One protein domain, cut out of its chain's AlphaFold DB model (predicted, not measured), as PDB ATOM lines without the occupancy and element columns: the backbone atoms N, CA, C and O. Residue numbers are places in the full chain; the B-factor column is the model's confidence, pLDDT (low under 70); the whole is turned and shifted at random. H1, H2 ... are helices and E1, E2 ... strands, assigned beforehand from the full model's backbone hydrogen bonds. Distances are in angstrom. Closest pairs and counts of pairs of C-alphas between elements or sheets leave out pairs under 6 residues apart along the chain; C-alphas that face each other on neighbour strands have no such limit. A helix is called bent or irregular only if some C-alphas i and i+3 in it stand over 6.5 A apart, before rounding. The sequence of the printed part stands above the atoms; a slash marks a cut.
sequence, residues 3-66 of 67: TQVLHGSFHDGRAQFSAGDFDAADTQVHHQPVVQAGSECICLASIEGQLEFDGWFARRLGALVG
ATOM      1  N   THR A   3     122.117 181.847 191.853       97.00
ATOM      2  CA  THR A   3     121.864 182.984 190.969       97.00
ATOM      3  C   THR A   3     120.702 182.689 190.028       97.00
ATOM      4  O   THR A   3     120.755 181.780 189.208       97.00
ATOM      5  N   GLN A   4     119.629 183.475 190.140       98.25
ATOM      6  CA  GLN A   4     118.490 183.451 189.224       98.25
ATOM      7  C   GLN A   4     118.624 184.588 188.214       98.25
ATOM      8  O   GLN A   4     118.650 185.762 188.599       98.25
ATOM      9  N   VAL A   5     118.617 184.260 186.923       97.94
ATOM     10  CA  VAL A   5     118.615 185.278 185.868       97.94
ATOM     11  C   VAL A   5     117.197 185.814 185.686       97.94
ATOM     12  O   VAL A   5     116.273 185.064 185.366       97.94
ATOM     13  N   LEU A   6     117.022 187.120 185.886       98.25
ATOM     14  CA  LEU A   6     115.748 187.827 185.708       98.25
ATOM     15  C   LEU A   6     115.632 188.452 184.312       98.25
ATOM     16  O   LEU A   6     114.541 188.525 183.752       98.25
ATOM     17  N   HIS A   7     116.753 188.910 183.753       97.69
ATOM     18  CA  HIS A   7     116.820 189.519 182.426       97.69
ATOM     19  C   HIS A   7     118.207 189.332 181.803       97.69
ATOM     20  O   HIS A   7     119.206 189.292 182.520       97.69
ATOM     21  N   GLY A   8     118.274 189.275 180.470       97.06
ATOM     22  CA  GLY A   8     119.527 189.122 179.728       97.06
ATOM     23  C   GLY A   8     120.134 187.724 179.843       97.06
ATOM     24  O   GLY A   8     119.415 186.739 180.023       97.06
ATOM     25  N   SER A   9     121.460 187.645 179.704       97.50
ATOM     26  CA  SER A   9     122.217 186.404 179.892       97.50
ATOM     27  C   SER A   9     123.675 186.657 180.287       97.50
ATOM     28  O   SER A   9     124.251 187.701 179.954       97.50
ATOM     29  N   PHE A  10     124.279 185.681 180.961       97.56
ATOM     30  CA  PHE A  10     125.716 185.624 181.223       97.56
ATOM     31  C   PHE A  10     126.277 184.238 180.880       97.56
ATOM     32  O   PHE A  10     125.537 183.266 180.747       97.56
ATOM     33  N   HIS A  11     127.597 184.152 180.729       96.44
ATOM     34  CA  HIS A  11     128.335 182.892 180.679       96.44
ATOM     35  C   HIS A  11     129.429 182.937 181.742       96.44
ATOM     36  O   HIS A  11     130.126 183.943 181.846       96.44
ATOM     37  N   ASP A  12     129.592 181.875 182.520       94.81
ATOM     38  CA  ASP A  12     130.526 181.836 183.659       94.81
ATOM     39  C   ASP A  12     131.753 180.934 183.434       94.81
ATOM     40  O   ASP A  12     132.580 180.745 184.319       94.81
ATOM     41  N   GLY A  13     131.845 180.341 182.244       94.19
ATOM     42  CA  GLY A  13     132.890 179.393 181.850       94.19
ATOM     43  C   GLY A  13     132.407 177.944 181.825       94.19
ATOM     44  O   GLY A  13     132.988 177.136 181.103       94.19
ATOM     45  N   ARG A  14     131.313 177.627 182.529       95.12
ATOM     46  CA  ARG A  14     130.678 176.301 182.546       95.12
ATOM     47  C   ARG A  14     129.516 176.228 181.561       95.12
ATOM     48  O   ARG A  14     129.410 175.250 180.822       95.12
ATOM     49  N   ALA A  15     128.655 177.245 181.560       96.06
ATOM     50  CA  ALA A  15     127.482 177.308 180.695       96.06
ATOM     51  C   ALA A  15     127.011 178.749 180.449       96.06
ATOM     52  O   ALA A  15     127.419 179.689 181.134       96.06
ATOM     53  N   GLN A  16     126.124 178.907 179.463       97.00
ATOM     54  CA  GLN A  16     125.344 180.126 179.274       97.00
ATOM     55  C   GLN A  16     124.030 180.018 180.050       97.00
ATOM     56  O   GLN A  16     123.303 179.043 179.879       97.00
ATOM     57  N   PHE A  17     123.709 181.051 180.824       97.62
ATOM     58  CA  PHE A  17     122.461 181.185 181.571       97.62
ATOM     59  C   PHE A  17     121.700 182.410 181.070       97.62
ATOM     60  O   PHE A  17     122.257 183.506 180.980       97.62
ATOM     61  N   SER A  18     120.431 182.231 180.721       97.50
ATOM     62  CA  SER A  18     119.535 183.265 180.200       97.50
ATOM     63  C   SER A  18     118.342 183.479 181.127       97.50
ATOM     64  O   SER A  18     118.144 182.733 182.078       97.50
ATOM     65  N   ALA A  19     117.537 184.514 180.877       97.56
ATOM     66  CA  ALA A  19     116.355 184.817 181.686       97.56
ATOM     67  C   ALA A  19     115.481 183.574 181.957       97.56
ATOM     68  O   ALA A  19     115.005 182.923 181.028       97.56
ATOM     69  N   GLY A  20     115.254 183.282 183.241       98.00
ATOM     70  CA  GLY A  20     114.558 182.082 183.712       98.00
ATOM     71  C   GLY A  20     115.485 180.963 184.192       98.00
ATOM     72  O   GLY A  20     115.078 180.200 185.067       98.00
ATOM     73  N   ASP A  21     116.733 180.910 183.729       98.31
ATOM     74  CA  ASP A  21     117.701 179.910 184.173       98.31
ATOM     75  C   ASP A  21     118.202 180.197 185.597       98.31
ATOM     76  O   ASP A  21     118.305 181.350 186.038       98.31
ATOM     77  N   PHE A  22     118.527 179.118 186.308       97.69
ATOM     78  CA  PHE A  22     119.044 179.138 187.670       97.69
ATOM     79  C   PHE A  22     120.422 178.484 187.714       97.69
ATOM     80  O   PHE A  22     120.588 177.349 187.264       97.69
ATOM     81  N   ASP A  23     121.384 179.187 188.296       96.88
ATOM     82  CA  ASP A  23     122.730 178.698 188.533       96.88
ATOM     83  C   ASP A  23     122.970 178.419 190.022       96.88
ATOM     84  O   ASP A  23     122.577 179.184 190.906       96.88
ATOM     85  N   ALA A  24     123.645 177.305 190.281       94.38
ATOM     86  CA  ALA A  24     124.129 176.896 191.584       94.38
ATOM     87  C   ALA A  24     125.637 176.645 191.490       94.38
ATOM     88  O   ALA A  24     126.091 175.708 190.824       94.38
ATOM     89  N   ALA A  25     126.404 177.472 192.191       92.50
ATOM     90  CA  ALA A  25     127.853 177.381 192.274       92.50
ATOM     91  C   ALA A  25     128.270 177.136 193.729       92.50
ATOM     92  O   ALA A  25     127.839 177.847 194.640       92.50
ATOM     93  N   ASP A  26     129.105 176.128 193.967       89.56
ATOM     94  CA  ASP A  26     129.714 175.874 195.273       89.56
ATOM     95  C   ASP A  26     131.159 176.399 195.321       89.56
ATOM     96  O   ASP A  26     131.626 177.078 194.407       89.56
ATOM     97  N   THR A  27     131.879 176.102 196.402       86.88
ATOM     98  CA  THR A  27     133.259 176.566 196.605       86.88
ATOM     99  C   THR A  27     134.279 175.934 195.654       86.88
ATOM    100  O   THR A  27     135.433 176.357 195.642       86.88
ATOM    101  N   GLN A  28     133.901 174.931 194.856       88.44
ATOM    102  CA  GLN A  28     134.766 174.354 193.824       88.44
ATOM    103  C   GLN A  28     134.657 175.101 192.492       88.44
ATOM    104  O   GLN A  28     135.459 174.867 191.586       88.44
ATOM    105  N   VAL A  29     133.679 175.999 192.364       88.81
ATOM    106  CA  VAL A  29     133.461 176.799 191.165       88.81
ATOM    107  C   VAL A  29     134.124 178.159 191.341       88.81
ATOM    108  O   VAL A  29     133.725 178.968 192.176       88.81
ATOM    109  N   HIS A  30     135.113 178.440 190.496       87.25
ATOM    110  CA  HIS A  30     135.628 179.796 190.326       87.25
ATOM    111  C   HIS A  30     134.625 180.596 189.489       87.25
ATOM    112  O   HIS A  30     134.665 180.584 188.260       87.25
ATOM    113  N   HIS A  31     133.636 181.179 190.163       88.81
ATOM    114  CA  HIS A  31     132.474 181.761 189.507       88.81
ATOM    115  C   HIS A  31     132.791 183.163 188.957       88.81
ATOM    116  O   HIS A  31     132.908 184.130 189.710       88.81
ATOM    117  N   GLN A  32     132.946 183.270 187.630       90.50
ATOM    118  CA  GLN A  32     133.236 184.527 186.930       90.50
ATOM    119  C   GLN A  32     132.195 184.800 185.828       90.50
ATOM    120  O   GLN A  32     132.452 184.545 184.650       90.50
ATOM    121  N   PRO A  33     131.010 185.328 186.178       93.69
ATOM    122  CA  PRO A  33     129.966 185.616 185.202       93.69
ATOM    123  C   PRO A  33     130.356 186.774 184.270       93.69
ATOM    124  O   PRO A  33     130.694 187.876 184.705       93.69
ATOM    125  N   VAL A  34     130.255 186.531 182.963       95.94
ATOM    126  CA  VAL A  34     130.465 187.521 181.902       95.94
ATOM    127  C   VAL A  34     129.155 187.759 181.161       95.94
ATOM    128  O   VAL A  34     128.623 186.864 180.497       95.94
ATOM    129  N   VAL A  35     128.643 188.987 181.261       97.38
ATOM    130  CA  VAL A  35     127.424 189.424 180.564       97.38
ATOM    131  C   VAL A  35     127.611 189.292 179.056       97.38
ATOM    132  O   VAL A  35     128.615 189.742 178.500       97.38
ATOM    133  N   GLN A  36     126.645 188.662 178.392       95.88
ATOM    134  CA  GLN A  36     126.685 188.482 176.945       95.88
ATOM    135  C   GLN A  36     126.311 189.775 176.210       95.88
ATOM    136  O   GLN A  36     125.581 190.623 176.719       95.88
ATOM    137  N   ALA A  37     126.831 189.938 174.994       89.56
ATOM    138  CA  ALA A  37     126.645 191.158 174.221       89.56
ATOM    139  C   ALA A  37     125.168 191.408 173.862       89.56
ATOM    140  O   ALA A  37     124.433 190.487 173.518       89.56
ATOM    141  N   GLY A  38     124.771 192.683 173.851       84.75
ATOM    142  CA  GLY A  38     123.482 193.123 173.307       84.75
ATOM    143  C   GLY A  38     122.417 193.494 174.338       84.75
ATOM    144  O   GLY A  38     121.421 194.099 173.947       84.75
ATOM    145  N   SER A  39     122.616 193.215 175.631       82.38
ATOM    146  CA  SER A  39     121.729 193.706 176.694       82.38
ATOM    147  C   SER A  39     122.405 193.715 178.066       82.38
ATOM    148  O   SER A  39     123.449 193.101 178.269       82.38
ATOM    149  N   GLU A  40     121.775 194.385 179.030       96.00
ATOM    150  CA  GLU A  40     122.094 194.199 180.446       96.00
ATOM    151  C   GLU A  40     121.706 192.784 180.892       96.00
ATOM    152  O   GLU A  40     120.809 192.162 180.311       96.00
ATOM    153  N   CYS A  41     122.359 192.287 181.943       97.81
ATOM    154  CA  CYS A  41     121.949 191.076 182.637       97.81
ATOM    155  C   CYS A  41     121.618 191.419 184.089       97.81
ATOM    156  O   CYS A  41     122.455 191.954 184.813       97.81
ATOM    157  N   ILE A  42     120.381 191.135 184.494       97.88
ATOM    158  CA  ILE A  42     119.886 191.400 185.844       97.88
ATOM    159  C   ILE A  42     119.668 190.057 186.518       97.88
ATOM    160  O   ILE A  42     118.913 189.224 186.009       97.88
ATOM    161  N   CYS A  43     120.302 189.867 187.669       97.81
ATOM    162  CA  CYS A  43     120.224 188.633 188.436       97.81
ATOM    163  C   CYS A  43     119.814 188.909 189.881       97.81
ATOM    164  O   CYS A  43     120.187 189.931 190.460       97.81
ATOM    165  N   LEU A  44     119.080 187.966 190.472       97.56
ATOM    166  CA  LEU A  44     118.955 187.853 191.920       97.56
ATOM    167  C   LEU A  44     119.951 186.794 192.390       97.56
ATOM    168  O   LEU A  44     119.797 185.622 192.050       97.56
ATOM    169  N   ALA A  45     120.947 187.214 193.165       94.38
ATOM    170  CA  ALA A  45     121.956 186.327 193.725       94.38
ATOM    171  C   ALA A  45     121.796 186.205 195.245       94.38
ATOM    172  O   ALA A  45     121.528 187.189 195.938       94.38
ATOM    173  N   SER A  46     121.983 184.992 195.756       93.12
ATOM    174  CA  SER A  46     122.115 184.688 197.176       93.12
ATOM    175  C   SER A  46     123.481 184.062 197.418       93.12
ATOM    176  O   SER A  46     123.852 183.068 196.785       93.12
ATOM    177  N   ILE A  47     124.242 184.654 198.330       88.75
ATOM    178  CA  ILE A  47     125.604 184.242 198.658       88.75
ATOM    179  C   ILE A  47     125.630 183.909 200.146       88.75
ATOM    180  O   ILE A  47     125.129 184.671 200.971       88.75
ATOM    181  N   GLU A  48     126.207 182.761 200.476       83.94
ATOM    182  CA  GLU A  48     126.469 182.346 201.849       83.94
ATOM    183  C   GLU A  48     127.981 182.358 202.087       83.94
ATOM    184  O   GLU A  48     128.746 181.874 201.252       83.94
ATOM    185  N   GLY A  49     128.407 182.895 203.233       81.00
ATOM    186  CA  GLY A  49     129.821 183.014 203.587       81.00
ATOM    187  C   GLY A  49     130.491 184.262 203.008       81.00
ATOM    188  O   GLY A  49     129.831 185.270 202.765       81.00
ATOM    189  N   GLN A  50     131.814 184.199 202.851       74.50
ATOM    190  CA  GLN A  50     132.620 185.278 202.276       74.50
ATOM    191  C   GLN A  50     132.992 184.951 200.831       74.50
ATOM    192  O   GLN A  50     133.273 183.796 200.507       74.50
ATOM    193  N   LEU A  51     133.048 185.970 199.983       79.44
ATOM    194  CA  LEU A  51     133.558 185.865 198.626       79.44
ATOM    195  C   LEU A  51     135.079 185.675 198.644       79.44
ATOM    196  O   LEU A  51     135.840 186.475 199.198       79.44
ATOM    197  N   GLU A  52     135.541 184.619 197.982       80.12
ATOM    198  CA  GLU A  52     136.963 184.350 197.809       80.12
ATOM    199  C   GLU A  52     137.470 184.986 196.514       80.12
ATOM    200  O   GLU A  52     137.403 184.410 195.433       80.12
ATOM    201  N   PHE A  53     137.985 186.209 196.626       83.31
ATOM    202  CA  PHE A  53     138.589 186.906 195.493       83.31
ATOM    203  C   PHE A  53     139.997 186.385 195.167       83.31
ATOM    204  O   PHE A  53     140.765 186.005 196.056       83.31
ATOM    205  N   ASP A  54     140.392 186.481 193.900       83.25
ATOM    206  CA  ASP A  54     141.767 186.195 193.497       83.25
ATOM    207  C   ASP A  54     142.742 187.274 193.978       83.25
ATOM    208  O   ASP A  54     142.519 188.480 193.856       83.25
ATOM    209  N   GLY A  55     143.896 186.829 194.475       86.94
ATOM    210  CA  GLY A  55     144.977 187.714 194.890       86.94
ATOM    211  C   GLY A  55     144.818 188.274 196.306       86.94
ATOM    212  O   GLY A  55     143.736 188.520 196.840       86.94
ATOM    213  N   TRP A  56     145.958 188.484 196.963       89.19
ATOM    214  CA  TRP A  56     146.002 188.864 198.377       89.19
ATOM    215  C   TRP A  56     145.420 190.260 198.654       89.19
ATOM    216  O   TRP A  56     144.871 190.488 199.731       89.19
ATOM    217  N   PHE A  57     145.536 191.182 197.693       91.69
ATOM    218  CA  PHE A  57     145.037 192.552 197.815       91.69
ATOM    219  C   PHE A  57     143.507 192.612 197.728       91.69
ATOM    220  O   PHE A  57     142.876 193.202 198.603       91.69
ATOM    221  N   ALA A  58     142.904 191.946 196.735       86.12
ATOM    222  CA  ALA A  58     141.451 191.915 196.566       86.12
ATOM    223  C   ALA A  58     140.760 191.232 197.756       86.12
ATOM    224  O   ALA A  58     139.806 191.781 198.299       86.12
ATOM    225  N   ARG A  59     141.316 190.118 198.258       86.50
ATOM    226  CA  ARG A  59     140.829 189.457 199.486       86.50
ATOM    227  C   ARG A  59     140.820 190.372 200.708       86.50
ATOM    228  O   ARG A  59     139.874 190.357 201.486       86.50
ATOM    229  N   ARG A  60     141.885 191.161 200.901       85.62
ATOM    230  CA  ARG A  60     141.997 192.114 202.021       85.62
ATOM    231  C   ARG A  60     140.952 193.223 201.927       85.62
ATOM    232  O   ARG A  60     140.399 193.602 202.953       85.62
ATOM    233  N   LEU A  61     140.700 193.725 200.719       87.69
ATOM    234  CA  LEU A  61     139.670 194.729 200.460       87.69
ATOM    235  C   LEU A  61     138.264 194.168 200.671       87.69
ATOM    236  O   LEU A  61     137.514 194.775 201.423       87.69
ATOM    237  N   GLY A  62     137.934 193.010 200.088       79.69
ATOM    238  CA  GLY A  62     136.621 192.366 200.244       79.69
ATOM    239  C   GLY A  62     136.233 192.194 201.713       79.69
ATOM    240  O   GLY A  62     135.212 192.727 202.150       79.69
ATOM    241  N   ALA A  63     137.148 191.632 202.511       78.94
ATOM    242  CA  ALA A  63     136.943 191.430 203.944       78.94
ATOM    243  C   ALA A  63     136.677 192.732 204.731       78.94
ATOM    244  O   ALA A  63     136.001 192.703 205.757       78.94
ATOM    245  N   LEU A  64     137.200 193.875 204.275       82.44
ATOM    246  CA  LEU A  64     136.985 195.184 204.903       82.44
ATOM    247  C   LEU A  64     135.592 195.761 204.618       82.44
ATOM    248  O   LEU A  64     135.083 196.519 205.442       82.44
ATOM    249  N   VAL A  65     134.978 195.419 203.480       80.69
ATOM    250  CA  VAL A  65     133.649 195.923 203.077       80.69
ATOM    251  C   VAL A  65     132.522 194.925 203.380       80.69
ATOM    252  O   VAL A  65     131.372 195.180 203.035       80.69
ATOM    253  N   GLY A  66     132.832 193.808 204.046       66.00
ATOM    254  CA  GLY A  66     131.849 192.777 204.397       66.00
ATOM    255  C   GLY A  66     131.442 191.889 203.222       66.00
ATOM    256  O   GLY A  66     130.336 191.353 203.234       66.00
TER     257      GLY A  66
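This is residues 3 to 66 of the 67 residues of the protein "Transcriptional regulator" of Variovorax paradoxus (UniProt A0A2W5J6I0). A small group of short strands makes one end of an elongated domain, and a single helix, H1, lies off at the other end, tied to the strands by the link of residues 47 to 55. The strands form a three-strand sheet, E4, E1 and E5, and a small hairpin, E2 and E3, next to it, while the long stretch of residues 25 to 41 loops away from the strands and comes back to pair briefly with E2. The printed part has 64 residues with five named strands and then one named helix, in the order E1, E2, E3, E4, E5, H1; the sheet runs E4, E1, E5 and is antiparallel, as is the hairpin. The class is mixed, helices and strands, though under half of the residues, 29, are in named elements. The whole is only just loose, close to compact, with a radius of gyration of the C-alphas of 13.0 A, and its C-alphas span 33 by 22 by 20 A.

Start at E1, residues 3 to 7, the inner strand of the sheet. Beside it you find E5, residues 42 to 46, an edge strand antiparallel to E1 at 162 degrees between their directions; the C-alphas of Thr 3 and Ala 45 face each other at 4.3 A, and N 6 and O 42 are within hydrogen-bond range at 2.8 A, N 44 and O 4 at 2.9 A. The other edge strand is E4, residues 22 to 24, antiparallel to E1 at 156 degrees; look at N 23 and O 3, 2.8 A apart, and at C-alphas 22 and 4, which face each other at 4.6 A. Past Gly 8, a tight link, comes E2, residues 9 to 11, which meets E1 only through their link. With E3, residues 16 to 18, E2 makes a hairpin, antiparallel at 166 degrees, with N 10 and O 17 within hydrogen-bond range at 3.0 A and N 17 and O 10 at 2.9 A. The closest C-alphas of E1 and E3 are those of Val 5 and Ser 18, 6.1 A apart. Residues 34 to 35, in no named strand, pair antiparallel with residues 10 to 11 of E2. E2 and E5 are only just apart, their closest C-alphas at 8.1 A. H1, residues 56 to 65, is not on the sheet, with 0 pairs of C-alphas within 10 A, and it is apart from E1, E2, E3 and E4. In H1 every O i to N i+4 pair is within hydrogen-bond range.

Find C-alpha 3 at (121.864, 182.984, 190.969), where E1 begins; it runs 11.9 A to C-alpha 7. E2 begins at Ser 9 and ends at His 11, E3 runs from Gln 16 to Ser 18, and E4 from Phe 22 to Ala 24. After the long stretch, find C-alpha 42 at (119.886, 191.400, 185.844); from there E5 runs 13.4 A to Ser 46. H1 begins at Trp 56 and runs 15.0 A, ending at C-alpha 65, (133.649, 195.923, 203.077); it is not bent.

The two C-alphas farthest apart are those of Gly 20 and Trp 56, at 35.4 A, while the first and last printed C-alphas, of Thr 3 and Gly 66, are 19.4 A apart. The printed part has no cut. The link from E4 to E5, 17 residues, is long, and the link from E5 to H1, 9 residues, is short. The mean pLDDT of the printed part is 90.9, that of H1 is 85, and residue 66 is the one printed residue under 70.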